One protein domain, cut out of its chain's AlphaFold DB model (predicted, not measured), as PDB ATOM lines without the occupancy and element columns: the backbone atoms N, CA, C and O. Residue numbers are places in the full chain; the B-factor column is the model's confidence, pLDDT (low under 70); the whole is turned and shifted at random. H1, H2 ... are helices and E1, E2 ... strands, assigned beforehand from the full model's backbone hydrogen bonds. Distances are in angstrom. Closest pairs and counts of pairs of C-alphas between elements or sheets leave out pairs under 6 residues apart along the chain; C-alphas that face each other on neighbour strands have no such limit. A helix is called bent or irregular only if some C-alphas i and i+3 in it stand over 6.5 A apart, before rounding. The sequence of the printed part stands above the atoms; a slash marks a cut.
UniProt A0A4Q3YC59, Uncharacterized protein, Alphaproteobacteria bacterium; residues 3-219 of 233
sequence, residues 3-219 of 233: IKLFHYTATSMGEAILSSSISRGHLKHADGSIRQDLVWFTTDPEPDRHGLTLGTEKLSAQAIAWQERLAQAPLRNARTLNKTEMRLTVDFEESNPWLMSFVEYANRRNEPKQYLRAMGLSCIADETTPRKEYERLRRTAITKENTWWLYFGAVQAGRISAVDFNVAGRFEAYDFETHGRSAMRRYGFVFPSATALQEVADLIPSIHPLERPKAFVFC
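AT A GLANCE: This is residues 3 to 219 of the 233 residues of an uncharacterized protein of Alphaproteobacteria bacterium (UniProt A0A4Q3YC59). Two small antiparallel sheets, partly face to face with their strands crossed, make the middle: the curled sheet E1 E5 E8 E9, with H1 and H6 over one face, and the sheet E4 E7 E6, with H3 over it. H4 and H5 lie toward one end of the long axis and H7 at the other, while H2 sits off to one side between two long unnamed links. The printed part has 217 residues, with seven named helices and nine named strands in the order E1 H1 E2 E3 E4 H2 E5 E6 H3 H4 H5 E7 E8 E9 H6 H7. It is mixed and compact, with a radius of gyration of the C-alphas of 18.5 A and spans of 56 by 41 by 35 A.

HOW THE PARTS SIT: The largest sheet, strongly twisted, runs E1, residues 3 to 9, E5, 86 to 93, E8, 160 to 167, and E9, 170 to 173. Within hydrogen-bond range are N 5 and O 90 at 2.9 A, N 87 and O 164 at 2.9 A, and N 165 and O 172 at 2.8 A. H1, residues 11 to 18, and H6, 176 to 186, are on the same face, making two layers, helices over one face of a sheet. H1 runs along the strands over E5, at a height of 9.0 A over the sheet. H6 touches H1, closest at the C-alphas of Ser 12 and Met 184, 6.1 A. The sheet of E4, residues 39 to 42, E7, 148 to 151, and E6, 99 to 101, makes a sandwich with the first, two sheets face to face, their strands at 68 degrees. N 41 and O 149 are 2.9 A apart, N 150 and O 100 2.8 A. H3, residues 102 to 108, is on this second sheet, across the strands over E6. H4, residues 113 to 121, touches H5, 131 to 140, closest at the C-alphas of Leu 121 and Arg 138, 6.9 A. E2, residues 26 to 28, and E3, 34 to 36, form a hairpin, with N 27 and O 35 2.9 A apart. H7, residues 194 to 203, is close to but not clearly touching H6; H2, residues 61 to 71, touches no helix. Every O i to N i+4 pair is within hydrogen-bond range in H1 to H5, 5 of 7 in H6 and 5 of 6 in H7.

IN THESE COORDINATES: E1 begins at C-alpha 3 (180.360, 142.882, 201.489), and H7 ends at C-alpha 203 (211.313, 157.665, 213.052). E5 is 23.1 A long, E8 20.1 A, E1 19.7 A and H2 15.2 A. H6 is irregular, with C-alphas 178 and 181 7.0 A apart.

THE WHOLE: The C-alphas farthest apart, of Lys 132 and Leu 203, are 59.8 A apart. The printed part has no cut; its long links are E4 to H2 and H2 to E5. Only residues 218 to 219 have pLDDT under 70.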
ATOM      1  N   ILE A   3     180.528 142.143 202.732       96.19
ATOM      2  CA  ILE A   3     180.360 142.882 201.489       96.19
ATOM      3  C   ILE A   3     181.613 143.708 201.216       96.19
ATOM      4  O   ILE A   3     182.111 144.425 202.085       96.19
ATOM      5  N   LYS A   4     182.110 143.605 199.985       97.62
ATOM      6  CA  LYS A   4     183.237 144.394 199.493       97.62
ATOM      7  C   LYS A   4     182.728 145.679 198.858       97.62
ATOM      8  O   LYS A   4     181.889 145.627 197.958       97.62
ATOM      9  N   LEU A   5     183.257 146.809 199.309       98.31
ATOM     10  CA  LEU A   5     182.849 148.134 198.867       98.31
ATOM     11  C   LEU A   5     184.048 148.983 198.444       98.31
ATOM     12  O   LEU A   5     185.134 148.890 199.015       98.31
ATOM     13  N   PHE A   6     183.820 149.848 197.460       98.38
ATOM     14  CA  PHE A   6     184.820 150.734 196.881       98.38
ATOM     15  C   PHE A   6     184.514 152.197 197.197       98.38
ATOM     16  O   PHE A   6     183.372 152.645 197.083       98.38
ATOM     17  N   HIS A   7     185.547 152.952 197.561       97.94
ATOM     18  CA  HIS A   7     185.506 154.402 197.709       97.94
ATOM     19  C   HIS A   7     186.512 155.040 196.753       97.94
ATOM     20  O   HIS A   7     187.712 154.780 196.837       97.94
ATOM     21  N   TYR A   8     186.027 155.892 195.858       97.44
ATOM     22  CA  TYR A   8     186.867 156.592 194.894       97.44
ATOM     23  C   TYR A   8     187.267 157.965 195.403       97.44
ATOM     24  O   TYR A   8     186.445 158.729 195.915       97.44
ATOM     25  N   THR A   9     188.541 158.296 195.241       95.75
ATOM     26  CA  THR A   9     189.100 159.542 195.746       95.75
ATOM     27  C   THR A   9     190.280 160.013 194.902       95.75
ATOM     28  O   THR A   9     190.771 159.317 194.014       95.75
ATOM     29  N   ALA A  10     190.709 161.246 195.148       94.06
ATOM     30  CA  ALA A  10     191.896 161.806 194.517       94.06
ATOM     31  C   ALA A  10     193.154 161.444 195.297       94.06
ATOM     32  O   ALA A  10     193.080 161.211 196.504       94.06
ATOM     33  N   THR A  11     194.317 161.500 194.645       92.88
ATOM     34  CA  THR A  11     195.576 161.071 195.274       92.88
ATOM     35  C   THR A  11     195.870 161.773 196.602       92.88
ATOM     36  O   THR A  11     196.135 161.136 197.617       92.88
ATOM     37  N   SER A  12     195.731 163.099 196.626       88.62
ATOM     38  CA  SER A  12     195.965 163.913 197.827       88.62
ATOM     39  C   SER A  12     194.992 163.629 198.961       88.62
ATOM     40  O   SER A  12     195.362 163.712 200.130       88.62
ATOM     41  N   MET A  13     193.754 163.270 198.630       90.25
ATOM     42  CA  MET A  13     192.755 162.885 199.615       90.25
ATOM     43  C   MET A  13     192.991 161.463 200.120       90.25
ATOM     44  O   MET A  13     192.832 161.227 201.312       90.25
ATOM     45  N   GLY A  14     193.389 160.539 199.242       92.81
ATOM     46  CA  GLY A  14     193.758 159.174 199.607       92.81
ATOM     47  C   GLY A  14     194.897 159.151 200.623       92.81
ATOM     48  O   GLY A  14     194.758 158.533 201.670       92.81
ATOM     49  N   GLU A  15     195.967 159.910 200.385       90.31
ATOM     50  CA  GLU A  15     197.083 160.048 201.334       90.31
ATOM     51  C   GLU A  15     196.634 160.569 202.713       90.31
ATOM     52  O   GLU A  15     197.008 160.018 203.750       90.31
ATOM     53  N   ALA A  16     195.764 161.585 202.741       89.12
ATOM     54  CA  ALA A  16     195.212 162.105 203.993       89.12
ATOM     55  C   ALA A  16     194.304 161.087 204.709       89.12
ATOM     56  O   ALA A  16     194.339 160.981 205.936       89.12
ATOM     57  N   ILE A  17     193.506 160.327 203.952       92.44
ATOM     58  CA  ILE A  17     192.653 159.249 204.470       92.44
ATOM     59  C   ILE A  17     193.504 158.154 205.117       92.44
ATOM     60  O   ILE A  17     193.174 157.709 206.212       92.44
ATOM     61  N   LEU A  18     194.598 157.743 204.469       91.00
ATOM     62  CA  LEU A  18     195.488 156.698 204.983       91.00
ATOM     63  C   LEU A  18     196.193 157.116 206.277       91.00
ATOM     64  O   LEU A  18     196.441 156.265 207.121       91.00
ATOM     65  N   SER A  19     196.426 158.418 206.459       87.25
ATOM     66  CA  SER A  19     196.979 158.990 207.697       87.25
ATOM     67  C   SER A  19     195.912 159.249 208.775       87.25
ATOM     68  O   SER A  19     196.210 159.769 209.847       87.25
ATOM     69  N   SER A  20     194.630 158.991 208.483       88.25
ATOM     70  CA  SER A  20     193.526 159.284 209.400       88.25
ATOM     71  C   SER A  20     192.322 158.355 209.183       88.25
ATOM     72  O   SER A  20     192.282 157.230 209.682       88.25
ATOM     73  N   SER A  21     191.293 158.828 208.481       91.50
ATOM     74  CA  SER A  21     190.057 158.100 208.218       91.50
ATOM     75  C   SER A  21     189.288 158.697 207.040       91.50
ATOM     76  O   SER A  21     189.431 159.876 206.705       91.50
ATOM     77  N   ILE A  22     188.386 157.904 206.462       92.62
ATOM     78  CA  ILE A  22     187.299 158.415 205.624       92.62
ATOM     79  C   ILE A  22     186.175 158.839 206.569       92.62
ATOM     80  O   ILE A  22     185.496 157.991 207.136       92.62
ATOM     81  N   SER A  23     186.009 160.135 206.808       87.44
ATOM     82  CA  SER A  23     185.139 160.627 207.895       87.44
ATOM     83  C   SER A  23     184.180 161.731 207.486       87.44
ATOM     84  O   SER A  23     183.461 162.269 208.321       87.44
ATOM     85  N   ARG A  24     184.186 162.108 206.214       82.31
ATOM     86  CA  ARG A  24     183.475 163.286 205.752       82.31
ATOM     87  C   ARG A  24     182.835 163.006 204.389       82.31
ATOM     88  O   ARG A  24     183.395 162.304 203.543       82.31
ATOM     89  N   GLY A  25     181.647 163.562 204.215       87.75
ATOM     90  CA  GLY A  25     180.771 163.369 203.070       87.75
ATOM     91  C   GLY A  25     179.353 163.788 203.439       87.75
ATOM     92  O   GLY A  25     179.024 163.935 204.619       87.75
ATOM     93  N   HIS A  26     178.532 164.032 202.424       90.44
ATOM     94  CA  HIS A  26     177.164 164.482 202.624       90.44
ATOM     95  C   HIS A  26     176.209 163.878 201.604       90.44
ATOM     96  O   HIS A  26     176.623 163.331 200.589       90.44
ATOM     97  N   LEU A  27     174.918 163.986 201.902       91.88
ATOM     98  CA  LEU A  27     173.824 163.663 201.001       91.88
ATOM     99  C   LEU A  27     172.776 164.768 201.100       91.88
ATOM    100  O   LEU A  27     172.266 165.054 202.187       91.88
ATOM    101  N   LYS A  28     172.434 165.376 199.967       91.50
ATOM    102  CA  LYS A  28     171.321 166.323 199.870       91.50
ATOM    103  C   LYS A  28     170.014 165.578 199.602       91.50
ATOM    104  O   LYS A  28     169.916 164.882 198.597       91.50
ATOM    105  N   HIS A  29     169.009 165.761 200.450       93.88
ATOM    106  CA  HIS A  29     167.671 165.178 200.300       93.88
ATOM    107  C   HIS A  29     166.779 165.985 199.339       93.88
ATOM    108  O   HIS A  29     167.114 167.116 198.964       93.88
ATOM    109  N   ALA A  30     165.619 165.435 198.952       93.50
ATOM    110  CA  ALA A  30     164.687 166.115 198.046       93.50
ATOM    111  C   ALA A  30     164.103 167.410 198.635       93.50
ATOM    112  O   ALA A  30     163.856 168.362 197.896       93.50
ATOM    113  N   ASP A  31     163.927 167.466 199.958       92.19
ATOM    114  CA  ASP A  31     163.468 168.653 200.694       92.19
ATOM    115  C   ASP A  31     164.552 169.745 200.841       92.19
ATOM    116  O   ASP A  31     164.300 170.815 201.392       92.19
ATOM    117  N   GLY A  32     165.765 169.489 200.339       89.25
ATOM    118  CA  GLY A  32     166.904 170.399 200.413       89.25
ATOM    119  C   GLY A  32     167.691 170.331 201.723       89.25
ATOM    120  O   GLY A  32     168.735 170.983 201.813       89.25
ATOM    121  N   SER A  33     167.249 169.542 202.706       91.56
ATOM    122  CA  SER A  33     168.046 169.238 203.895       91.56
ATOM    123  C   SER A  33     169.287 168.422 203.523       91.56
ATOM    124  O   SER A  33     169.343 167.760 202.483       91.56
ATOM    125  N   ILE A  34     170.320 168.495 204.363       90.31
ATOM    126  CA  ILE A  34     171.606 167.843 204.108       90.31
ATOM    127  C   ILE A  34     171.925 166.915 205.271       90.31
ATOM    128  O   ILE A  34     171.998 167.352 206.421       90.31
ATOM    129  N   ARG A  35     172.168 165.641 204.966       91.38
ATOM    130  CA  ARG A  35     172.801 164.711 205.897       91.38
ATOM    131  C   ARG A  35     174.313 164.858 205.773       91.38
ATOM    132  O   ARG A  35     174.862 164.544 204.725       91.38
ATOM    133  N   GLN A  36     174.960 165.331 206.831       89.81
ATOM    134  CA  GLN A  36     176.421 165.348 206.979       89.81
ATOM    135  C   GLN A  36     176.916 164.058 207.651       89.81
ATOM    136  O   GLN A  36     176.102 163.269 208.145       89.81
ATOM    137  N   ASP A  37     178.238 163.898 207.701       87.94
ATOM    138  CA  ASP A  37     178.952 162.842 208.430       87.94
ATOM    139  C   ASP A  37     178.585 161.432 207.958       87.94
ATOM    140  O   ASP A  37     178.238 160.541 208.738       87.94
ATOM    141  N   LEU A  38     178.641 161.246 206.640       93.12
ATOM    142  CA  LEU A  38     178.521 159.942 205.999       93.12
ATOM    143  C   LEU A  38     179.637 159.720 204.986       93.12
ATOM    144  O   LEU A  38     180.269 160.663 204.510       93.12
ATOM    145  N   VAL A  39     179.851 158.459 204.634       96.38
ATOM    146  CA  VAL A  39     180.812 158.048 203.615       96.38
ATOM    147  C   VAL A  39     180.085 157.317 202.500       96.38
ATOM    148  O   VAL A  39     179.303 156.400 202.750       96.38
ATOM    149  N   TRP A  40     180.373 157.730 201.269       96.94
ATOM    150  CA  TRP A  40     179.880 157.085 200.062       96.94
ATOM    151  C   TRP A  40     180.764 155.915 199.655       96.94
ATOM    152  O   TRP A  40     181.991 156.033 199.605       96.94
ATOM    153  N   PHE A  41     180.108 154.821 199.301       98.00
ATOM    154  CA  PHE A  41     180.699 153.601 198.782       98.00
ATOM    155  C   PHE A  41     179.928 153.110 197.557       98.00
ATOM    156  O   PHE A  41     178.793 153.521 197.312       98.00
ATOM    157  N   THR A  42     180.525 152.194 196.803       98.19
ATOM    158  CA  THR A  42     179.861 151.481 195.710       98.19
ATOM    159  C   THR A  42     180.303 150.021 195.653       98.19
ATOM    160  O   THR A  42     181.436 149.708 196.006       98.19
ATOM    161  N   THR A  43     179.428 149.118 195.213       98.06
ATOM    162  CA  THR A  43     179.806 147.738 194.845       98.06
ATOM    163  C   THR A  43     180.374 147.639 193.430       98.06
ATOM    164  O   THR A  43     180.925 146.605 193.059       98.06
ATOM    165  N   ASP A  44     180.236 148.695 192.630       97.25
ATOM    166  CA  ASP A  44     180.755 148.754 191.267       97.25
ATOM    167  C   ASP A  44     182.274 149.012 191.273       97.25
ATOM    168  O   ASP A  44     182.701 150.030 191.828       97.25
ATOM    169  N   PRO A  45     183.097 148.121 190.688       95.81
ATOM    170  CA  PRO A  45     184.544 148.304 190.620       95.81
ATOM    171  C   PRO A  45     184.982 149.325 189.562       95.81
ATOM    172  O   PRO A  45     186.177 149.646 189.512       95.81
ATOM    173  N   GLU A  46     184.062 149.856 188.750       95.31
ATOM    174  CA  GLU A  46     184.352 150.830 187.700       95.31
ATOM    175  C   GLU A  46     183.933 152.262 188.082       95.31
ATOM    176  O   GLU A  46     182.790 152.494 188.476       95.31
ATOM    177  N   PRO A  47     184.807 153.270 187.888       93.69
ATOM    178  CA  PRO A  47     184.552 154.653 188.304       93.69
ATOM    179  C   PRO A  47     183.507 155.377 187.437       93.69
ATOM    180  O   PRO A  47     182.987 156.424 187.831       93.69
ATOM    181  N   ASP A  48     183.201 154.857 186.245       92.94
ATOM    182  CA  ASP A  48     182.298 155.519 185.302       92.94
ATOM    183  C   ASP A  48     180.885 155.687 185.886       92.94
ATOM    184  O   ASP A  48     180.339 154.776 186.510       92.94
ATOM    185  N   ARG A  49     180.265 156.848 185.640       91.06
ATOM    186  CA  ARG A  49     178.893 157.208 186.069       91.06
ATOM    187  C   ARG A  49     178.642 157.235 187.582       91.06
ATOM    188  O   ARG A  49     177.496 157.114 188.008       91.06
ATOM    189  N   HIS A  50     179.679 157.473 188.383       92.69
ATOM    190  CA  HIS A  50     179.568 157.705 189.834       92.69
ATOM    191  C   HIS A  50     179.666 159.188 190.238       92.69
ATOM    192  O   HIS A  50     179.822 159.510 191.415       92.69
ATOM    193  N   GLY A  51     179.614 160.121 189.278       89.81
ATOM    194  CA  GLY A  51     179.733 161.558 189.563       89.81
ATOM    195  C   GLY A  51     181.110 161.945 190.112       89.81
ATOM    196  O   GLY A  51     181.246 162.905 190.878       89.81
ATOM    197  N   LEU A  52     182.132 161.157 189.766       92.06
ATOM    198  CA  LEU A  52     183.524 161.424 190.098       92.06
ATOM    199  C   LEU A  52     184.060 162.515 189.174       92.06
ATOM    200  O   LEU A  52     183.831 162.492 187.969       92.06
ATOM    201  N   THR A  53     184.776 163.472 189.751       90.69
ATOM    202  CA  THR A  53     185.426 164.550 189.004       90.69
ATOM    203  C   THR A  53     186.730 164.065 188.378       90.69
ATOM    204  O   THR A  53     187.422 163.234 188.962       90.69
ATOM    205  N   LEU A  54     187.094 164.618 187.223       89.69
ATOM    206  CA  LEU A  54     188.305 164.289 186.465       89.69
ATOM    207  C   LEU A  54     189.469 165.256 186.730       89.69
ATOM    208  O   LEU A  54     190.568 165.066 186.214       89.69
ATOM    209  N   GLY A  55     189.249 166.299 187.534       85.81
ATOM    210  CA  GLY A  55     190.265 167.298 187.889       85.81
ATOM    211  C   GLY A  55     190.524 168.339 186.794       85.81
ATOM    212  O   GLY A  55     191.397 169.198 186.933       85.81
ATOM    213  N   THR A  56     189.771 168.269 185.698       84.69
ATOM    214  CA  THR A  56     189.794 169.240 184.599       84.69
ATOM    215  C   THR A  56     188.699 170.289 184.749       84.69
ATOM    216  O   THR A  56     188.786 171.362 184.146       84.69
ATOM    217  N   GLU A  57     187.690 170.014 185.576       86.06
ATOM    218  CA  GLU A  57     186.522 170.862 185.735       86.06
ATOM    219  C   GLU A  57     186.836 172.121 186.553       86.06
ATOM    220  O   GLU A  57     187.590 172.115 187.534       86.06
ATOM    221  N   LYS A  58     186.194 173.225 186.160       85.19
ATOM    222  CA  LYS A  58     186.119 174.448 186.956       85.19
ATOM    223  C   LYS A  58     184.712 174.556 187.530       85.19
ATOM    224  O   LYS A  58     183.736 174.474 186.792       85.19
ATOM    225  N   LEU A  59     184.616 174.744 188.839       83.50
ATOM    226  CA  LEU A  59     183.359 174.991 189.528       83.50
ATOM    227  C   LEU A  59     182.740 176.297 189.018       83.50
ATOM    228  O   LEU A  59     183.424 177.318 188.892       83.50
ATOM    229  N   SER A  60     181.437 176.263 188.745       84.25
ATOM    230  CA  SER A  60     180.646 177.461 188.480       84.25
ATOM    231  C   SER A  60     180.474 178.300 189.745       84.25
ATOM    232  O   SER A  60     180.685 177.817 190.857       84.25
ATOM    233  N   ALA A  61     180.055 179.559 189.598       86.19
ATOM    234  CA  ALA A  61     179.795 180.435 190.743       86.19
ATOM    235  C   ALA A  61     178.758 179.833 191.712       86.19
ATOM    236  O   ALA A  61     178.913 179.925 192.927       86.19
ATOM    237  N   GLN A  62     177.740 179.154 191.177       84.00
ATOM    238  CA  GLN A  62     176.738 178.457 191.979       84.00
ATOM    239  C   GLN A  62     177.342 177.267 192.735       84.00
ATOM    240  O   GLN A  62     177.080 177.101 193.927       84.00
ATOM    241  N   ALA A  63     178.172 176.459 192.068       82.94
ATOM    242  CA  ALA A  63     178.861 175.344 192.706       82.94
ATOM    243  C   ALA A  63     179.852 175.819 193.783       82.94
ATOM    244  O   ALA A  63     179.947 175.183 194.829       82.94
ATOM    245  N   ILE A  64     180.542 176.942 193.562       85.62
ATOM    246  CA  ILE A  64     181.402 177.587 194.565       85.62
ATOM    247  C   ILE A  64     180.567 177.985 195.783       85.62
ATOM    248  O   ILE A  64     180.832 177.490 196.871       85.62
ATOM    249  N   ALA A  65     179.510 178.781 195.600       85.06
ATOM    250  CA  ALA A  65     178.671 179.249 196.707       85.06
ATOM    251  C   ALA A  65     178.054 178.093 197.515       85.06
ATOM    252  O   ALA A  65     177.968 178.146 198.743       85.06
ATOM    253  N   TRP A  66     177.644 177.018 196.834       82.12
ATOM    254  CA  TRP A  66     177.165 175.800 197.487       82.12
ATOM    255  C   TRP A  66     178.246 175.146 198.353       82.12
ATOM    256  O   TRP A  66     177.995 174.814 199.509       82.12
ATOM    257  N   GLN A  67     179.452 174.984 197.811       81.25
ATOM    258  CA  GLN A  67     180.569 174.366 198.522       81.25
ATOM    259  C   GLN A  67     181.045 175.209 199.707       81.25
ATOM    260  O   GLN A  67     181.301 174.658 200.773       81.25
ATOM    261  N   GLU A  68     181.095 176.534 199.572       85.69
ATOM    262  CA  GLU A  68     181.452 177.434 200.678       85.69
ATOM    263  C   GLU A  68     180.434 177.366 201.815       85.69
ATOM    264  O   GLU A  68     180.806 177.349 202.989       85.69
ATOM    265  N   ARG A  69     179.143 177.243 201.477       82.12
ATOM    266  CA  ARG A  69     178.078 177.029 202.463       82.12
ATOM    267  C   ARG A  69     178.240 175.702 203.204       82.12
ATOM    268  O   ARG A  69     178.025 175.664 204.412       82.12
ATOM    269  N   LEU A  70     178.587 174.626 202.498       79.00
ATOM    270  CA  LEU A  70     178.811 173.311 203.105       79.00
ATOM    271  C   LEU A  70     180.059 173.288 203.990       79.00
ATOM    272  O   LEU A  70     180.014 172.768 205.100       79.00
ATOM    273  N   ALA A  71     181.157 173.859 203.497       76.62
ATOM    274  CA  ALA A  71     182.437 173.900 204.193       76.62
ATOM    275  C   ALA A  71     182.486 174.951 205.313       76.62
ATOM    276  O   ALA A  71     183.434 174.948 206.095       76.62
ATOM    277  N   GLN A  72     181.501 175.858 205.365       81.62
ATOM    278  CA  GLN A  72     181.480 177.036 206.241       81.62
ATOM    279  C   GLN A  72     182.764 177.879 206.131       81.62
ATOM    280  O   GLN A  72     183.226 178.478 207.101       81.62
ATOM    281  N   ALA A  73     183.361 177.905 204.939       80.00
ATOM    282  CA  ALA A  73     184.632 178.559 204.663       80.00
ATOM    283  C   ALA A  73     184.753 178.887 203.165       80.00
ATOM    284  O   ALA A  73     184.232 178.131 202.342       80.00
ATOM    285  N   PRO A  74     185.464 179.969 202.790       79.44
ATOM    286  CA  PRO A  74     185.685 180.305 201.390       79.44
ATOM    287  C   PRO A  74     186.547 179.252 200.684       79.44
ATOM    288  O   PRO A  74     187.489 178.696 201.266       79.44
ATOM    289  N   LEU A  75     186.261 179.000 199.404       77.00
ATOM    290  CA  LEU A  75     187.081 178.103 198.599       77.00
ATOM    291  C   LEU A  75     188.394 178.787 198.228       77.00
ATOM    292  O   LEU A  75     188.431 179.905 197.724       77.00
ATOM    293  N   ARG A  76     189.495 178.060 198.408       72.50
ATOM    294  CA  ARG A  76     190.834 178.552 198.046       72.50
ATOM    295  C   ARG A  76     191.102 178.508 196.541       72.50
ATOM    296  O   ARG A  76     192.003 179.183 196.062       72.50
ATOM    297  N   ASN A  77     190.341 177.707 195.795       73.00
ATOM    298  CA  ASN A  77     190.413 177.615 194.340       73.00
ATOM    299  C   ASN A  77     189.088 177.065 193.767       73.00
ATOM    300  O   ASN A  77     188.294 176.455 194.480       73.00
ATOM    301  N   ALA A  78     188.883 177.237 192.460       79.75
ATOM    302  CA  ALA A  78     187.678 176.792 191.755       79.75
ATOM    303  C   ALA A  78     187.866 175.495 190.941       79.75
ATOM    304  O   ALA A  78     187.031 175.191 190.097       79.75
ATOM    305  N   ARG A  79     188.963 174.754 191.109       81.81
ATOM    306  CA  ARG A  79     189.246 173.511 190.377       81.81
ATOM    307  C   ARG A  79     188.890 172.290 191.215       81.81
ATOM    308  O   ARG A  79     189.051 172.265 192.435       81.81
ATOM    309  N   THR A  80     188.406 171.263 190.536       84.81
ATOM    310  CA  THR A  80     188.156 169.945 191.121       84.81
ATOM    311  C   THR A  80     189.455 169.139 191.219       84.81
ATOM    312  O   THR A  80     190.462 169.445 190.578       84.81
ATOM    313  N   LEU A  81     189.437 168.091 192.041       88.06
ATOM    314  CA  LEU A  81     190.466 167.050 192.057       88.06
ATOM    315  C   LEU A  81     190.029 165.882 191.165       88.06
ATOM    316  O   LEU A  81     188.827 165.653 191.017       88.06
ATOM    317  N   ASN A  82     190.969 165.114 190.610       92.62
ATOM    318  CA  ASN A  82     190.617 163.902 189.874       92.62
ATOM    319  C   ASN A  82     190.316 162.759 190.854       92.62
ATOM    320  O   ASN A  82     191.227 162.145 191.398       92.62
ATOM    321  N   LYS A  83     189.035 162.469 191.080       93.88
ATOM    322  CA  LYS A  83     188.568 161.425 192.005       93.88
ATOM    323  C   LYS A  83     188.560 160.027 191.408       93.88
ATOM    324  O   LYS A  83     188.218 159.084 192.104       93.88
ATOM    325  N   THR A  84     188.921 159.888 190.137       95.44
ATOM    326  CA  THR A  84     189.065 158.576 189.497       95.44
ATOM    327  C   THR A  84     190.466 157.984 189.675       95.44
ATOM    328  O   THR A  84     190.693 156.861 189.238       95.44
ATOM    329  N   GLU A  85     191.401 158.725 190.291       95.50
ATOM    330  CA  GLU A  85     192.807 158.321 190.447       95.50
ATOM    331  C   GLU A  85     192.999 157.183 191.440       95.50
ATOM    332  O   GLU A  85     193.793 156.292 191.170       95.50
ATOM    333  N   MET A  86     192.306 157.209 192.580       96.50
ATOM    334  CA  MET A  86     192.466 156.205 193.629       96.50
ATOM    335  C   MET A  86     191.148 155.517 193.950       96.50
ATOM    336  O   MET A  86     190.100 156.160 194.038       96.50
ATOM    337  N   ARG A  87     191.227 154.208 194.195       97.81
ATOM    338  CA  ARG A  87     190.124 153.380 194.687       97.81
ATOM    339  C   ARG A  87     190.556 152.691 195.975       97.81
ATOM    340  O   ARG A  87     191.526 151.940 195.992       97.81
ATOM    341  N   LEU A  88     189.831 152.952 197.051       97.56
ATOM    342  CA  LEU A  88     190.011 152.305 198.344       97.56
ATOM    343  C   LEU A  88     189.005 151.163 198.450       97.56
ATOM    344  O   LEU A  88     187.820 151.374 198.190       97.56
ATOM    345  N   THR A  89     189.461 149.979 198.840       98.00
ATOM    346  CA  THR A  89     188.591 148.830 199.115       98.00
ATOM    347  C   THR A  89     188.401 148.690 200.616       98.00
ATOM    348  O   THR A  89     189.366 148.766 201.377       98.00
ATOM    349  N   VAL A  90     187.155 148.496 201.041       97.06
ATOM    350  CA  VAL A  90     186.781 148.264 202.436       97.06
ATOM    351  C   VAL A  90     185.813 147.092 202.482       97.06
ATOM    352  O   VAL A  90     184.817 147.069 201.755       97.06
ATOM    353  N   ASP A  91     186.093 146.131 203.354       96.19
ATOM    354  CA  ASP A  91     185.207 145.002 203.610       96.19
ATOM    355  C   ASP A  91     184.369 145.292 204.860       96.19
ATOM    356  O   ASP A  91     184.891 145.605 205.932       96.19
ATOM    357  N   PHE A  92     183.049 145.202 204.723       96.44
ATOM    358  CA  PHE A  92     182.106 145.366 205.823       96.44
ATOM    359  C   PHE A  92     181.375 144.062 206.102       96.44
ATOM    360  O   PHE A  92     181.096 143.284 205.196       96.44
ATOM    361  N   GLU A  93     180.989 143.839 207.352       95.75
ATOM    362  CA  GLU A  93     179.952 142.855 207.655       95.75
ATOM    363  C   GLU A  93     178.607 143.353 207.117       95.75
ATOM    364  O   GLU A  93     178.235 144.502 207.352       95.75
ATOM    365  N   GLU A  94     177.850 142.496 206.429       89.44
ATOM    366  CA  GLU A  94     176.526 142.864 205.900       89.44
ATOM    367  C   GLU A  94     175.532 143.264 207.000       89.44
ATOM    368  O   GLU A  94     174.629 144.061 206.766       89.44
ATOM    369  N   SER A  95     175.712 142.747 208.217       93.44
ATOM    370  CA  SER A  95     174.910 143.084 209.396       93.44
ATOM    371  C   SER A  95     175.307 144.404 210.063       93.44
ATOM    372  O   SER A  95     174.772 144.728 211.123       93.44
ATOM    373  N   ASN A  96     176.265 145.154 209.507       95.75
ATOM    374  CA  ASN A  96     176.730 146.395 210.113       95.75
ATOM    375  C   ASN A  96     175.583 147.425 210.186       95.75
ATOM    376  O   ASN A  96     175.098 147.868 209.145       95.75
ATOM    377  N   PRO A  97     175.179 147.878 211.390       95.25
ATOM    378  CA  PRO A  97     174.006 148.741 211.552       95.25
ATOM    379  C   PRO A  97     174.204 150.163 211.009       95.25
ATOM    380  O   PRO A  97     173.237 150.909 210.868       95.25
ATOM    381  N   TRP A  98     175.446 150.552 210.715       95.75
ATOM    382  CA  TRP A  98     175.797 151.857 210.157       95.75
ATOM    383  C   TRP A  98     175.937 151.830 208.635       95.75
ATOM    384  O   TRP A  98     176.184 152.882 208.050       95.75
ATOM    385  N   LEU A  99     175.806 150.664 207.997       97.31
ATOM    386  CA  LEU A  99     175.918 150.491 206.555       97.31
ATOM    387  C   LEU A  99     174.535 150.247 205.943       97.31
ATOM    388  O   LEU A  99     173.777 149.403 206.412       97.31
ATOM    389  N   MET A 100     174.203 150.976 204.879       97.06
ATOM    390  CA  MET A 100     172.914 150.842 204.196       97.06
ATOM    391  C   MET A 100     173.058 151.140 202.708       97.06
ATOM    392  O   MET A 100     173.799 152.048 202.329       97.06
ATOM    393  N   SER A 101     172.329 150.423 201.848       97.50
ATOM    394  CA  SER A 101     172.269 150.809 200.434       97.50
ATOM    395  C   SER A 101     171.582 152.173 200.291       97.50
ATOM    396  O   SER A 101     170.648 152.498 201.031       97.50
ATOM    397  N   PHE A 102     172.014 152.987 199.329       97.38
ATOM    398  CA  PHE A 102     171.416 154.303 199.092       97.38
ATOM    399  C   PHE A 102     169.908 154.205 198.803       97.38
ATOM    400  O   PHE A 102     169.117 154.988 199.327       97.38
ATOM    401  N   VAL A 103     169.501 153.203 198.017       96.75
ATOM    402  CA  VAL A 103     168.093 152.956 197.672       96.75
ATOM    403  C   VAL A 103     167.265 152.634 198.917       96.75
ATOM    404  O   VAL A 103     166.174 153.176 199.089       96.75
ATOM    405  N   GLU A 104     167.778 151.784 199.807       96.75
ATOM    406  CA  GLU A 104     167.106 151.468 201.066       96.75
ATOM    407  C   GLU A 104     166.982 152.700 201.966       96.75
ATOM    408  O   GLU A 104     165.895 152.969 202.481       96.75
ATOM    409  N   TYR A 105     168.058 153.477 202.113       96.88
ATOM    410  CA  TYR A 105     168.039 154.714 202.891       96.88
ATOM    411  C   TYR A 105     166.984 155.697 202.372       96.88
ATOM    412  O   TYR A 105     166.166 156.203 203.145       96.88
ATOM    413  N   ALA A 106     166.962 155.925 201.057       96.75
ATOM    414  CA  ALA A 106     166.004 156.819 200.420       96.75
ATOM    415  C   ALA A 106     164.556 156.336 200.630       96.75
ATOM    416  O   ALA A 106     163.682 157.131 200.977       96.75
ATOM    417  N   ASN A 107     164.308 155.026 200.523       96.31
ATOM    418  CA  ASN A 107     162.994 154.440 200.799       96.31
ATOM    419  C   ASN A 107     162.570 154.629 202.264       96.31
ATOM    420  O   ASN A 107     161.437 155.027 202.518       96.31
ATOM    421  N   ARG A 108     163.469 154.404 203.236       96.56
ATOM    422  CA  ARG A 108     163.175 154.601 204.673       96.56
ATOM    423  C   ARG A 108     162.846 156.055 205.016       96.56
ATOM    424  O   ARG A 108     162.082 156.307 205.942       96.56
ATOM    425  N   ARG A 109     163.404 157.006 204.265       95.44
ATOM    426  CA  ARG A 109     163.085 158.436 204.377       95.44
ATOM    427  C   ARG A 109     161.832 158.864 203.618       95.44
ATOM    428  O   ARG A 109     161.453 160.027 203.720       95.44
ATOM    429  N   ASN A 110     161.176 157.955 202.897       96.38
ATOM    430  CA  ASN A 110     160.076 158.268 201.983       96.38
ATOM    431  C   ASN A 110     160.476 159.289 200.901       96.38
ATOM    432  O   ASN A 110     159.671 160.134 200.505       96.38
ATOM    433  N   GLU A 111     161.719 159.220 200.415       96.94
ATOM    434  CA  GLU A 111     162.159 160.069 199.310       96.94
ATOM    435  C   GLU A 111     161.370 159.736 198.028       96.94
ATOM    436  O   GLU A 111     161.109 158.564 197.728       96.94
ATOM    437  N   PRO A 112     161.003 160.737 197.207       94.88
ATOM    438  CA  PRO A 112     160.304 160.487 195.954       94.88
ATOM    439  C   PRO A 112     161.124 159.607 194.996       94.88
ATOM    440  O   PRO A 112     162.315 159.830 194.806       94.88
ATOM    441  N   LYS A 113     160.494 158.687 194.252       89.69
ATOM    442  CA  LYS A 113     161.205 157.871 193.232       89.69
ATOM    443  C   LYS A 113     161.991 158.716 192.220       89.69
ATOM    444  O   LYS A 113     163.076 158.341 191.782       89.69
ATOM    445  N   GLN A 114     161.447 159.878 191.863       89.81
ATOM    446  CA  GLN A 114     162.101 160.835 190.969       89.81
ATOM    447  C   GLN A 114     163.389 161.433 191.551       89.81
ATOM    448  O   GLN A 114     164.260 161.817 190.777       89.81
ATOM    449  N   TYR A 115     163.525 161.491 192.878       93.06
ATOM    450  CA  TYR A 115     164.737 161.959 193.542       93.06
ATOM    451  C   TYR A 115     165.889 160.966 193.355       93.06
ATOM    452  O   TYR A 115     166.954 161.384 192.912       93.06
ATOM    453  N   LEU A 116     165.669 159.660 193.568       91.69
ATOM    454  CA  LEU A 116     166.712 158.642 193.348       91.69
ATOM    455  C   LEU A 116     167.237 158.707 191.910       91.69
ATOM    456  O   LEU A 116     168.443 158.759 191.672       91.69
ATOM    457  N   ARG A 117     166.310 158.802 190.951       89.62
ATOM    458  CA  ARG A 117     166.656 158.936 189.537       89.62
ATOM    459  C   ARG A 117     167.407 160.236 189.245       89.62
ATOM    460  O   ARG A 117     168.345 160.226 188.455       89.62
ATOM    461  N   ALA A 118     167.010 161.351 189.857       91.00
ATOM    462  CA  ALA A 118     167.707 162.624 189.703       91.00
ATOM    463  C   ALA A 118     169.136 162.567 190.268       91.00
ATOM    464  O   ALA A 118     170.052 163.077 189.625       91.00
ATOM    465  N   MET A 119     169.339 161.891 191.404       93.12
ATOM    466  CA  MET A 119     170.667 161.641 191.972       93.12
ATOM    467  C   MET A 119     171.532 160.834 190.998       93.12
ATOM    468  O   MET A 119     172.623 161.278 190.653       93.12
ATOM    469  N   GLY A 120     171.012 159.728 190.455       93.50
ATOM    470  CA  GLY A 120     171.688 158.941 189.418       93.50
ATOM    471  C   GLY A 120     172.058 159.754 188.172       93.50
ATOM    472  O   GLY A 120     173.174 159.665 187.662       93.50
ATOM    473  N   LEU A 121     171.136 160.588 187.678       93.19
ATOM    474  CA  LEU A 121     171.368 161.431 186.499       93.19
ATOM    475  C   LEU A 121     172.409 162.524 186.746       93.19
ATOM    476  O   LEU A 121     173.127 162.886 185.817       93.19
ATOM    477  N   SER A 122     172.530 163.017 187.981       90.44
ATOM    478  CA  SER A 122     173.524 164.039 188.340       90.44
ATOM    479  C   SER A 122     174.976 163.580 188.142       90.44
ATOM    480  O   SER A 122     175.889 164.404 188.100       90.44
ATOM    481  N   CYS A 123     175.192 162.269 187.986       91.50
ATOM    482  CA  CYS A 123     176.490 161.668 187.708       91.50
ATOM    483  C   CYS A 123     176.895 161.701 186.227       91.50
ATOM    484  O   CYS A 123     178.045 161.394 185.923       91.50
ATOM    485  N   ILE A 124     175.967 162.013 185.318       90.56
ATOM    486  CA  ILE A 124     176.182 161.986 183.859       90.56
ATOM    487  C   ILE A 124     175.629 163.221 183.135       90.56
ATOM    488  O   ILE A 124     175.857 163.387 181.941       90.56
ATOM    489  N   ALA A 125     174.879 164.063 183.841       89.69
ATOM    490  CA  ALA A 125     174.352 165.327 183.361       89.69
ATOM    491  C   ALA A 125     174.608 166.410 184.411       89.69
ATOM    492  O   ALA A 125     174.512 166.173 185.618       89.69
ATOM    493  N   ASP A 126     174.902 167.611 183.938       83.69
ATOM    494  CA  ASP A 126     175.182 168.781 184.758       83.69
ATOM    495  C   ASP A 126     174.293 169.970 184.369       83.69
ATOM    496  O   ASP A 126     173.392 169.872 183.535       83.69
ATOM    497  N   GLU A 127     174.547 171.118 184.989       80.12
ATOM    498  CA  GLU A 127     173.824 172.367 184.737       80.12
ATOM    499  C   GLU A 127     173.970 172.900 183.303       80.12
ATOM    500  O   GLU A 127     173.142 173.695 182.861       80.12
ATOM    501  N   THR A 128     174.989 172.459 182.560       83.88
ATOM    502  CA  THR A 128     175.228 172.862 181.167       83.88
ATOM    503  C   THR A 128     174.518 171.955 180.165       83.88
ATOM    504  O   THR A 128     174.407 172.289 178.983       83.88
ATOM    505  N   THR A 129     173.993 170.817 180.625       88.44
ATOM    506  CA  THR A 129     173.316 169.837 179.778       88.44
ATOM    507  C   THR A 129     172.020 170.426 179.198       88.44
ATOM    508  O   THR A 129     171.122 170.809 179.956       88.44
ATOM    509  N   PRO A 130     171.851 170.485 177.860       93.88
ATOM    510  CA  PRO A 130     170.656 171.065 177.248       93.88
ATOM    511  C   PRO A 130     169.366 170.359 177.677       93.88
ATOM    512  O   PRO A 130     169.308 169.133 177.720       93.88
ATOM    513  N   ARG A 131     168.275 171.109 177.885       92.88
ATOM    514  CA  ARG A 131     166.992 170.560 178.379       92.88
ATOM    515  C   ARG A 131     166.471 169.361 177.577       92.88
ATOM    516  O   ARG A 131     165.992 168.399 178.167       92.88
ATOM    517  N   LYS A 132     166.548 169.409 176.242       94.94
ATOM    518  CA  LYS A 132     166.121 168.288 175.379       94.94
ATOM    519  C   LYS A 132     166.941 167.025 175.649       94.94
ATOM    520  O   LYS A 132     166.379 165.936 175.707       94.94
ATOM    521  N   GLU A 133     168.245 167.192 175.833       94.38
ATOM    522  CA  GLU A 133     169.158 166.095 176.131       94.38
ATOM    523  C   GLU A 133     168.944 165.567 177.549       94.38
ATOM    524  O   GLU A 133     168.849 164.361 177.747       94.38
ATOM    525  N   TYR A 134     168.741 166.455 178.521       92.69
ATOM    526  CA  TYR A 134     168.389 166.075 179.885       92.69
ATOM    527  C   TYR A 134     167.108 165.226 179.934       92.69
ATOM    528  O   TYR A 134     167.089 164.168 180.559       92.69
ATOM    529  N   GLU A 135     166.046 165.629 179.225       91.19
ATOM    530  CA  GLU A 135     164.801 164.849 179.146       91.19
ATOM    531  C   GLU A 135     164.993 163.495 178.449       91.19
ATOM    532  O   GLU A 135     164.368 162.503 178.836       91.19
ATOM    533  N   ARG A 136     165.878 163.426 177.446       94.44
ATOM    534  CA  ARG A 136     166.262 162.164 176.808       94.44
ATOM    535  C   ARG A 136     166.979 161.254 177.808       94.44
ATOM    536  O   ARG A 136     166.512 160.143 178.047       94.44
ATOM    537  N   LEU A 137     168.046 161.741 178.446       93.75
ATOM    538  CA  LEU A 137     168.820 161.010 179.456       93.75
ATOM    539  C   LEU A 137     167.936 160.538 180.608       93.75
ATOM    540  O   LEU A 137     168.020 159.383 181.021       93.75
ATOM    541  N   ARG A 138     167.011 161.382 181.068       90.69
ATOM    542  CA  ARG A 138     166.057 161.027 182.119       90.69
ATOM    543  C   ARG A 138     165.298 159.739 181.807       90.69
ATOM    544  O   ARG A 138     165.116 158.922 182.712       90.69
ATOM    545  N   ARG A 139     164.923 159.527 180.543       88.69
ATOM    546  CA  ARG A 139     164.181 158.347 180.071       88.69
ATOM    547  C   ARG A 139     165.078 157.165 179.709       88.69
ATOM    548  O   ARG A 139     164.671 156.033 179.923       88.69
ATOM    549  N   THR A 140     166.266 157.413 179.155       92.00
ATOM    550  CA  THR A 140     167.071 156.358 178.510       92.00
ATOM    551  C   THR A 140     168.343 155.977 179.257       92.00
ATOM    552  O   THR A 140     168.907 154.924 178.982       92.00
ATOM    553  N   ALA A 141     168.863 156.835 180.135       91.75
ATOM    554  CA  ALA A 141     170.170 156.610 180.733       91.75
ATOM    555  C   ALA A 141     170.155 155.439 181.718       91.75
ATOM    556  O   ALA A 141     169.224 155.285 182.509       91.75
ATOM    557  N   ILE A 142     171.224 154.651 181.719       91.12
ATOM    558  CA  ILE A 142     171.480 153.667 182.770       91.12
ATOM    559  C   ILE A 142     172.347 154.361 183.817       91.12
ATOM    560  O   ILE A 142     173.485 154.739 183.526       91.12
ATOM    561  N   THR A 143     171.765 154.564 184.994       92.69
ATOM    562  CA  THR A 143     172.389 155.176 186.169       92.69
ATOM    563  C   THR A 143     172.718 154.082 187.192       92.69
ATOM    564  O   THR A 143     172.262 152.947 187.045       92.69
ATOM    565  N   LYS A 144     173.582 154.390 188.164       94.88
ATOM    566  CA  LYS A 144     174.207 153.393 189.049       94.88
ATOM    567  C   LYS A 144     173.803 153.530 190.519       94.88
ATOM    568  O   LYS A 144     174.454 152.974 191.390       94.88
ATOM    569  N   GLU A 145     172.733 154.253 190.830       94.38
ATOM    570  CA  GLU A 145     172.323 154.525 192.214       94.38
ATOM    571  C   GLU A 145     172.029 153.267 193.049       94.38
ATOM    572  O   GLU A 145     172.094 153.304 194.276       94.38
ATOM    573  N   ASN A 146     171.744 152.139 192.397       95.56
ATOM    574  CA  ASN A 146     171.542 150.841 193.035       95.56
ATOM    575  C   ASN A 146     172.837 150.163 193.508       95.56
ATOM    576  O   ASN A 146     172.760 149.223 194.294       95.56
ATOM    577  N   THR A 147     174.007 150.604 193.039       97.38
ATOM    578  CA  THR A 147     175.300 150.088 193.505       97.38
ATOM    579  C   THR A 147     175.851 150.897 194.670       97.38
ATOM    580  O   THR A 147     176.835 150.482 195.275       97.38
ATOM    581  N   TRP A 148     175.236 152.034 195.011       98.00
ATOM    582  CA  TRP A 148     175.743 152.947 196.028       98.00
ATOM    583  C   TRP A 148     175.347 152.533 197.441       98.00
ATOM    584  O   TRP A 148     174.220 152.109 197.710       98.00
ATOM    585  N   TRP A 149     176.277 152.744 198.363       98.06
ATOM    586  CA  TRP A 149     176.143 152.459 199.782       98.06
ATOM    587  C   TRP A 149     176.550 153.675 200.606       98.06
ATOM    588  O   TRP A 149     177.432 154.447 200.225       98.06
ATOM    589  N   LEU A 150     175.892 153.830 201.747       97.62
ATOM    590  CA  LEU A 150     176.134 154.881 202.719       97.62
ATOM    591  C   LEU A 150     176.607 154.240 204.015       97.62
ATOM    592  O   LEU A 150     175.951 153.340 204.542       97.62
ATOM    593  N   TYR A 151     177.719 154.734 204.540       97.50
ATOM    594  CA  TYR A 151     178.180 154.405 205.879       97.50
ATOM    595  C   TYR A 151     178.055 155.629 206.788       97.50
ATOM    596  O   TYR A 151     178.637 156.677 206.510       97.50
ATOM    597  N   PHE A 152     177.294 155.509 207.873       95.56
ATOM    598  CA  PHE A 152     176.967 156.609 208.787       95.56
ATOM    599  C   PHE A 152     177.990 156.747 209.921       95.56
ATOM    600  O   PHE A 152     177.640 156.740 211.098       95.56
ATOM    601  N   GLY A 153     179.267 156.860 209.571       92.00
ATOM    602  CA  GLY A 153     180.345 157.066 210.531       92.00
ATOM    603  C   GLY A 153     181.697 157.246 209.851       92.00
ATOM    604  O   GLY A 153     181.792 157.300 208.628       92.00
ATOM    605  N   ALA A 154     182.761 157.298 210.653       93.62
ATOM    606  CA  ALA A 154     184.126 157.334 210.140       93.62
ATOM    607  C   ALA A 154     184.669 155.919 209.885       93.62
ATOM    608  O   ALA A 154     184.556 155.029 210.734       93.62
ATOM    609  N   VAL A 155     185.296 155.719 208.729       94.25
ATOM    610  CA  VAL A 155     186.031 154.502 208.376       94.25
ATOM    611  C   VAL A 155     187.505 154.738 208.659       94.25
ATOM    612  O   VAL A 155     188.171 155.491 207.952       94.25
ATOM    613  N   GLN A 156     187.998 154.118 209.728       92.19
ATOM    614  CA  GLN A 156     189.402 154.204 210.126       92.19
ATOM    615  C   GLN A 156     190.312 153.633 209.038       92.19
ATOM    616  O   GLN A 156     189.942 152.639 208.408       92.19
ATOM    617  N   ALA A 157     191.503 154.213 208.864       90.88
ATOM    618  CA  ALA A 157     192.460 153.766 207.853       90.88
ATOM    619  C   ALA A 157     192.724 152.252 207.931       90.88
ATOM    620  O   ALA A 157     192.671 151.578 206.913       90.88
ATOM    621  N   GLY A 158     192.864 151.695 209.142       90.19
ATOM    622  CA  GLY A 158     193.051 150.254 209.392       90.19
ATOM    623  C   GLY A 158     191.968 149.312 208.844       90.19
ATOM    624  O   GLY A 158     192.168 148.103 208.860       90.19
ATOM    625  N   ARG A 159     190.821 149.827 208.380       91.94
ATOM    626  CA  ARG A 159     189.770 149.030 207.719       91.94
ATOM    627  C   ARG A 159     189.905 148.976 206.197       91.94
ATOM    628  O   ARG A 159     189.141 148.262 205.554       91.94
ATOM    629  N   ILE A 160     190.823 149.742 205.618       95.38
ATOM    630  CA  ILE A 160     191.056 149.773 204.178       95.38
ATOM    631  C   ILE A 160     191.895 148.546 203.814       95.38
ATOM    632  O   ILE A 160     193.072 148.463 204.148       95.38
ATOM    633  N   SER A 161     191.281 147.578 203.138       94.62
ATOM    634  CA  SER A 161     191.924 146.306 202.798       94.62
ATOM    635  C   SER A 161     192.781 146.384 201.536       94.62
ATOM    636  O   SER A 161     193.712 145.595 201.381       94.62
ATOM    637  N   ALA A 162     192.508 147.341 200.645       96.19
ATOM    638  CA  ALA A 162     193.341 147.599 199.475       96.19
ATOM    639  C   ALA A 162     193.274 149.063 199.035       96.19
ATOM    640  O   ALA A 162     192.270 149.751 199.238       96.19
ATOM    641  N   VAL A 163     194.346 149.512 198.390       96.94
ATOM    642  CA  VAL A 163     194.452 150.834 197.778       96.94
ATOM    643  C   VAL A 163     194.983 150.640 196.370       96.94
ATOM    644  O   VAL A 163     196.112 150.188 196.193       96.94
ATOM    645  N   ASP A 164     194.170 151.001 195.385       97.69
ATOM    646  CA  ASP A 164     194.515 150.887 193.975       97.69
ATOM    647  C   ASP A 164     194.623 152.268 193.326       97.69
ATOM    648  O   ASP A 164     193.915 153.210 193.699       97.69
ATOM    649  N   PHE A 165     195.469 152.365 192.307       97.38
ATOM    650  CA  PHE A 165     195.659 153.540 191.473       97.38
ATOM    651  C   PHE A 165     195.221 153.273 190.039       97.38
ATOM    652  O   PHE A 165     195.471 152.203 189.490       97.38
ATOM    653  N   ASN A 166     194.590 154.263 189.421       96.62
ATOM    654  CA  ASN A 166     194.123 154.189 188.050       96.62
ATOM    655  C   ASN A 166     195.235 154.569 187.066       96.62
ATOM    656  O   ASN A 166     195.588 155.742 186.915       96.62
ATOM    657  N   VAL A 167     195.738 153.573 186.342       94.44
ATOM    658  CA  VAL A 167     196.684 153.732 185.242       94.44
ATOM    659  C   VAL A 167     195.984 153.418 183.929       94.44
ATOM    660  O   VAL A 167     195.731 152.266 183.575       94.44
ATOM    661  N   ALA A 168     195.662 154.484 183.191       89.62
ATOM    662  CA  ALA A 168     195.018 154.418 181.878       89.62
ATOM    663  C   ALA A 168     193.723 153.574 181.859       89.62
ATOM    664  O   ALA A 168     193.481 152.811 180.925       89.62
ATOM    665  N   GLY A 169     192.890 153.709 182.894       89.75
ATOM    666  CA  GLY A 169     191.610 153.009 183.026       89.75
ATOM    667  C   GLY A 169     191.698 151.656 183.732       89.75
ATOM    668  O   GLY A 169     190.675 150.999 183.881       89.75
ATOM    669  N   ARG A 170     192.887 151.225 184.170       93.50
ATOM    670  CA  ARG A 170     193.072 149.983 184.931       93.50
ATOM    671  C   ARG A 170     193.546 150.287 186.339       93.50
ATOM    672  O   ARG A 170     194.424 151.121 186.523       93.50
ATOM    673  N   PHE A 171     192.971 149.594 187.315       95.75
ATOM    674  CA  PHE A 171     193.368 149.714 188.711       95.75
ATOM    675  C   PHE A 171     194.464 148.706 189.049       95.75
ATOM    676  O   PHE A 171     194.272 147.503 188.880       95.75
ATOM    677  N   GLU A 172     195.591 149.211 189.536       96.12
ATOM    678  CA  GLU A 172     196.719 148.424 190.037       96.12
ATOM    679  C   GLU A 172     197.098 148.856 191.456       96.12
ATOM    680  O   GLU A 172     196.760 149.962 191.875       96.12
ATOM    681  N   ALA A 173     197.783 147.990 192.205       96.44
ATOM    682  CA  ALA A 173     198.129 148.264 193.598       96.44
ATOM    683  C   ALA A 173     198.927 149.571 193.725       96.44
ATOM    684  O   ALA A 173     199.901 149.806 193.007       96.44
ATOM    685  N   TYR A 174     198.507 150.439 194.640       95.44
ATOM    686  CA  TYR A 174     199.116 151.749 194.811       95.44
ATOM    687  C   TYR A 174     200.513 151.656 195.430       95.44
ATOM    688  O   TYR A 174     200.690 151.111 196.517       95.44
ATOM    689  N   ASP A 175     201.487 152.289 194.778       92.38
ATOM    690  CA  ASP A 175     202.775 152.632 195.362       92.38
ATOM    691  C   ASP A 175     203.002 154.144 195.250       92.38
ATOM    692  O   ASP A 175     202.755 154.770 194.213       92.38
ATOM    693  N   PHE A 176     203.478 154.747 196.338       91.81
ATOM    694  CA  PHE A 176     203.682 156.188 196.384       91.81
ATOM    695  C   PHE A 176     204.776 156.652 195.417       91.81
ATOM    696  O   PHE A 176     204.613 157.687 194.783       91.81
ATOM    697  N   GLU A 177     205.884 155.926 195.282       91.88
ATOM    698  CA  GLU A 177     206.988 156.371 194.423       91.88
ATOM    699  C   GLU A 177     206.612 156.271 192.943       91.88
ATOM    700  O   GLU A 177     206.866 157.195 192.168       91.88
ATOM    701  N   THR A 178     205.937 155.183 192.581       93.31
ATOM    702  CA  THR A 178     205.526 154.885 191.207       93.31
ATOM    703  C   THR A 178     204.341 155.749 190.769       93.31
ATOM    704  O   THR A 178     204.339 156.288 189.661       93.31
ATOM    705  N   HIS A 179     203.347 155.943 191.641       94.12
ATOM    706  CA  HIS A 179     202.096 156.633 191.301       94.12
ATOM    707  C   HIS A 179     201.974 157.975 192.028       94.12
ATOM    708  O   HIS A 179     201.900 159.044 191.405       94.12
ATOM    709  N   GLY A 180     201.987 157.915 193.360       91.88
ATOM    710  CA  GLY A 180     201.634 159.013 194.257       91.88
ATOM    711  C   GLY A 180     202.448 160.285 194.062       91.88
ATOM    712  O   GLY A 180     201.886 161.364 193.901       91.88
ATOM    713  N   ARG A 181     203.777 160.175 194.021       91.81
ATOM    714  CA  ARG A 181     204.713 161.303 193.956       91.81
ATOM    715  C   ARG A 181     204.431 162.201 192.758       91.81
ATOM    716  O   ARG A 181     204.384 163.425 192.895       91.81
ATOM    717  N   SER A 182     204.228 161.605 191.584       91.31
ATOM    718  CA  SER A 182     203.950 162.357 190.357       91.31
ATOM    719  C   SER A 182     202.572 163.026 190.403       91.31
ATOM    720  O   SER A 182     202.446 164.207 190.065       91.31
ATOM    721  N   ALA A 183     201.555 162.312 190.891       90.88
ATOM    722  CA  ALA A 183     200.195 162.819 191.018       90.88
ATOM    723  C   ALA A 183     200.108 163.959 192.044       90.88
ATOM    724  O   ALA A 183     199.573 165.025 191.748       90.88
ATOM    725  N   MET A 184     200.735 163.798 193.207       88.06
ATOM    726  CA  MET A 184     200.816 164.817 194.250       88.06
ATOM    727  C   MET A 184     201.561 166.073 193.785       88.06
ATOM    728  O   MET A 184     201.154 167.190 194.110       88.06
ATOM    729  N   ARG A 185     202.585 165.924 192.935       87.94
ATOM    730  CA  ARG A 185     203.272 167.065 192.315       87.94
ATOM    731  C   ARG A 185     202.361 167.888 191.411       87.94
ATOM    732  O   ARG A 185     202.501 169.112 191.377       87.94
ATOM    733  N   ARG A 186     201.392 167.266 190.722       84.94
ATOM    734  CA  ARG A 186     200.353 168.011 189.981       84.94
ATOM    735  C   ARG A 186     199.538 168.900 190.911       84.94
ATOM    736  O   ARG A 186     199.141 169.987 190.502       84.94
ATOM    737  N   TYR A 187     199.370 168.459 192.156       77.38
ATOM    738  CA  TYR A 187     198.656 169.186 193.192       77.38
ATOM    739  C   TYR A 187     199.521 170.191 193.982       77.38
ATOM    740  O   TYR A 187     199.056 170.767 194.963       77.38
ATOM    741  N   GLY A 188     200.770 170.419 193.555       80.62
ATOM    742  CA  GLY A 188     201.684 171.390 194.165       80.62
ATOM    743  C   GLY A 188     202.473 170.870 195.369       80.62
ATOM    744  O   GLY A 188     203.185 171.650 195.998       80.62
ATOM    745  N   PHE A 189     202.376 169.573 195.674       85.25
ATOM    746  CA  PHE A 189     203.153 168.940 196.736       85.25
ATOM    747  C   PHE A 189     204.502 168.470 196.194       85.25
ATOM    748  O   PHE A 189     204.572 167.749 195.197       85.25
ATOM    749  N   VAL A 190     205.582 168.852 196.865       86.44
ATOM    750  CA  VAL A 190     206.938 168.408 196.540       86.44
ATOM    751  C   VAL A 190     207.499 167.652 197.733       86.44
ATOM    752  O   VAL A 190     207.439 168.122 198.868       86.44
ATOM    753  N   PHE A 191     208.046 166.472 197.464       88.00
ATOM    754  CA  PHE A 191     208.555 165.559 198.479       88.00
ATOM    755  C   PHE A 191     210.072 165.393 198.328       88.00
ATOM    756  O   PHE A 191     210.554 165.374 197.188       88.00
ATOM    757  N   PRO A 192     210.811 165.209 199.437       88.81
ATOM    758  CA  PRO A 192     212.204 164.761 199.426       88.81
ATOM    759  C   PRO A 192     212.402 163.444 198.663       88.81
ATOM    760  O   PRO A 192     211.436 162.783 198.268       88.81
ATOM    761  N   SER A 193     213.658 163.052 198.450       90.31
ATOM    762  CA  SER A 193     213.994 161.774 197.807       90.31
ATOM    763  C   SER A 193     213.382 160.579 198.552       90.31
ATOM    764  O   SER A 193     213.069 160.670 199.738       90.31
ATOM    765  N   ALA A 194     213.227 159.447 197.859       89.56
ATOM    766  CA  ALA A 194     212.731 158.212 198.470       89.56
ATOM    767  C   ALA A 194     213.563 157.806 199.703       89.56
ATOM    768  O   ALA A 194     213.000 157.450 200.730       89.56
ATOM    769  N   THR A 195     214.892 157.954 199.633       89.94
ATOM    770  CA  THR A 195     215.805 157.694 200.757       89.94
ATOM    771  C   THR A 195     215.508 158.585 201.962       89.94
ATOM    772  O   THR A 195     215.345 158.075 203.062       89.94
ATOM    773  N   ALA A 196     215.352 159.897 201.760       88.75
ATOM    774  CA  ALA A 196     215.044 160.818 202.855       88.75
ATOM    775  C   ALA A 196     213.651 160.564 203.459       88.75
ATOM    776  O   ALA A 196     213.450 160.729 204.656       88.75
ATOM    777  N   LEU A 197     212.671 160.151 202.646       86.69
ATOM    778  CA  LEU A 197     211.362 159.744 203.164       86.69
ATOM    779  C   LEU A 197     211.436 158.445 203.972       86.69
ATOM    780  O   LEU A 197     210.711 158.319 204.954       86.69
ATOM    781  N   GLN A 198     212.304 157.508 203.588       86.00
ATOM    782  CA  GLN A 198     212.514 156.281 204.352       86.00
ATOM    783  C   GLN A 198     213.089 156.584 205.741       86.00
ATOM    784  O   GLN A 198     212.578 156.064 206.725       86.00
ATOM    785  N   GLU A 199     214.058 157.498 205.841       88.12
ATOM    786  CA  GLU A 199     214.595 157.943 207.137       88.12
ATOM    787  C   GLU A 199     213.500 158.525 208.049       88.12
ATOM    788  O   GLU A 199     213.496 158.287 209.255       88.12
ATOM    789  N   VAL A 200     212.530 159.255 207.487       85.12
ATOM    790  CA  VAL A 200     211.374 159.762 208.249       85.12
ATOM    791  C   VAL A 200     210.451 158.625 208.691       85.12
ATOM    792  O   VAL A 200     209.955 158.647 209.817       85.12
ATOM    793  N   ALA A 201     210.213 157.639 207.825       82.94
ATOM    794  CA  ALA A 201     209.360 156.494 208.131       82.94
ATOM    795  C   ALA A 201     209.930 155.607 209.251       82.94
ATOM    796  O   ALA A 201     209.161 155.019 210.006       82.94
ATOM    797  N   ASP A 202     211.253 155.556 209.404       84.31
ATOM    798  CA  ASP A 202     211.906 154.821 210.492       84.31
ATOM    799  C   ASP A 202     211.744 155.529 211.856       84.31
ATOM    800  O   ASP A 202     211.845 154.899 212.910       84.31
ATOM    801  N   LEU A 203     211.473 156.840 211.848       85.56
ATOM    802  CA  LEU A 203     211.313 157.665 213.052       85.56
ATOM    803  C   LEU A 203     209.855 157.838 213.479       85.56
ATOM    804  O   LEU A 203     209.572 158.023 214.665       85.56
ATOM    805  N   ILE A 204     208.931 157.833 212.521       83.69
ATOM    806  CA  ILE A 204     207.512 158.086 212.753       83.69
ATOM    807  C   ILE A 204     206.752 156.796 212.454       83.69
ATOM    808  O   ILE A 204     206.782 156.332 211.320       83.69
ATOM    809  N   PRO A 205     206.042 156.198 213.421       76.81
ATOM    810  CA  PRO A 205     205.254 155.012 213.139       76.81
ATOM    811  C   PRO A 205     204.102 155.355 212.189       76.81
ATOM    812  O   PRO A 205     203.428 156.373 212.345       76.81
ATOM    813  N   SER A 206     203.867 154.472 211.224       76.19
ATOM    814  CA  SER A 206     202.703 154.551 210.348       76.19
ATOM    815  C   SER A 206     201.451 154.040 211.064       76.19
ATOM    816  O   SER A 206     201.508 153.035 211.777       76.19
ATOM    817  N   ILE A 207     200.312 154.700 210.858       73.50
ATOM    818  CA  ILE A 207     199.005 154.270 211.373       73.50
ATOM    819  C   ILE A 207     198.432 153.157 210.481       73.50
ATOM    820  O   ILE A 207     197.667 152.311 210.952       73.50
ATOM    821  N   HIS A 208     198.821 153.120 209.201       75.75
ATOM    822  CA  HIS A 208     198.346 152.138 208.227       75.75
ATOM    823  C   HIS A 208     199.496 151.477 207.438       75.75
ATOM    824  O   HIS A 208     200.404 152.176 207.001       75.75
ATOM    825  N   PRO A 209     199.459 150.163 207.127       75.69
ATOM    826  CA  PRO A 209     200.528 149.502 206.359       75.69
ATOM    827  C   PRO A 209     200.804 150.110 204.973       75.69
ATOM    828  O   PRO A 209     201.907 149.992 204.447       75.69
ATOM    829  N   LEU A 210     199.792 150.747 204.375       73.00
ATOM    830  CA  LEU A 210     199.897 151.459 203.091       73.00
ATOM    831  C   LEU A 210     200.112 152.971 203.252       73.00
ATOM    832  O   LEU A 210     200.341 153.666 202.265       73.00
ATOM    833  N   GLU A 211     200.035 153.496 204.476       81.19
ATOM    834  CA  GLU A 211     200.533 154.837 204.766       81.19
ATOM    835  C   GLU A 211     202.063 154.777 204.849       81.19
ATOM    836  O   GLU A 211     202.658 153.833 205.370       81.19
ATOM    837  N   ARG A 212     202.702 155.824 204.330       75.50
ATOM    838  CA  ARG A 212     204.099 156.129 204.639       75.50
ATOM    839  C   ARG A 212     204.126 157.516 205.273       75.50
ATOM    840  O   ARG A 212     203.583 158.428 204.639       75.50
ATOM    841  N   PRO A 213     204.735 157.704 206.449       79.38
ATOM    842  CA  PRO A 213     205.033 159.029 206.969       79.38
ATOM    843  C   PRO A 213     205.841 159.812 205.938       79.38
ATOM    844  O   PRO A 213     206.782 159.289 205.338       79.38
ATOM    845  N   LYS A 214     205.442 161.056 205.674       81.56
ATOM    846  CA  LYS A 214     206.058 161.874 204.626       81.56
ATOM    847  C   LYS A 214     206.291 163.290 205.114       81.56
ATOM    848  O   LYS A 214     205.375 163.948 205.597       81.56
ATOM    849  N   ALA A 215     207.498 163.786 204.875       80.00
ATOM    850  CA  ALA A 215     207.758 165.215 204.845       80.00
ATOM    851  C   ALA A 215     207.449 165.751 203.442       80.00
ATOM    852  O   ALA A 215     207.778 165.119 202.436       80.00
ATOM    853  N   PHE A 216     206.830 166.923 203.358       80.19
ATOM    854  CA  PHE A 216     206.598 167.601 202.089       80.19
ATOM    855  C   PHE A 216     206.611 169.109 202.273       80.19
ATOM    856  O   PHE A 216     206.362 169.630 203.358       80.19
ATOM    857  N   VAL A 217     206.865 169.805 201.173       77.69
ATOM    858  CA  VAL A 217     206.656 171.245 201.059       77.69
ATOM    859  C   VAL A 217     205.567 171.500 200.028       77.69
ATOM    860  O   VAL A 217     205.421 170.758 199.052       77.69
ATOM    861  N   PHE A 218     204.787 172.551 200.244       69.88
ATOM    862  CA  PHE A 218     203.838 173.058 199.263       69.88
ATOM    863  C   PHE A 218     204.308 174.441 198.814       69.88
ATOM    864  O   PHE A 218     204.748 175.250 199.628       69.88
ATOM    865  N   CYS A 219     204.244 174.719 197.515       64.81
ATOM    866  CA  CYS A 219     204.568 176.054 197.018       64.81
ATOM    867  C   CYS A 219     203.405 177.001 197.327       64.81
ATOM    868  O   CYS A 219     202.318 176.796 196.802       64.81
TER     869      CYS A 219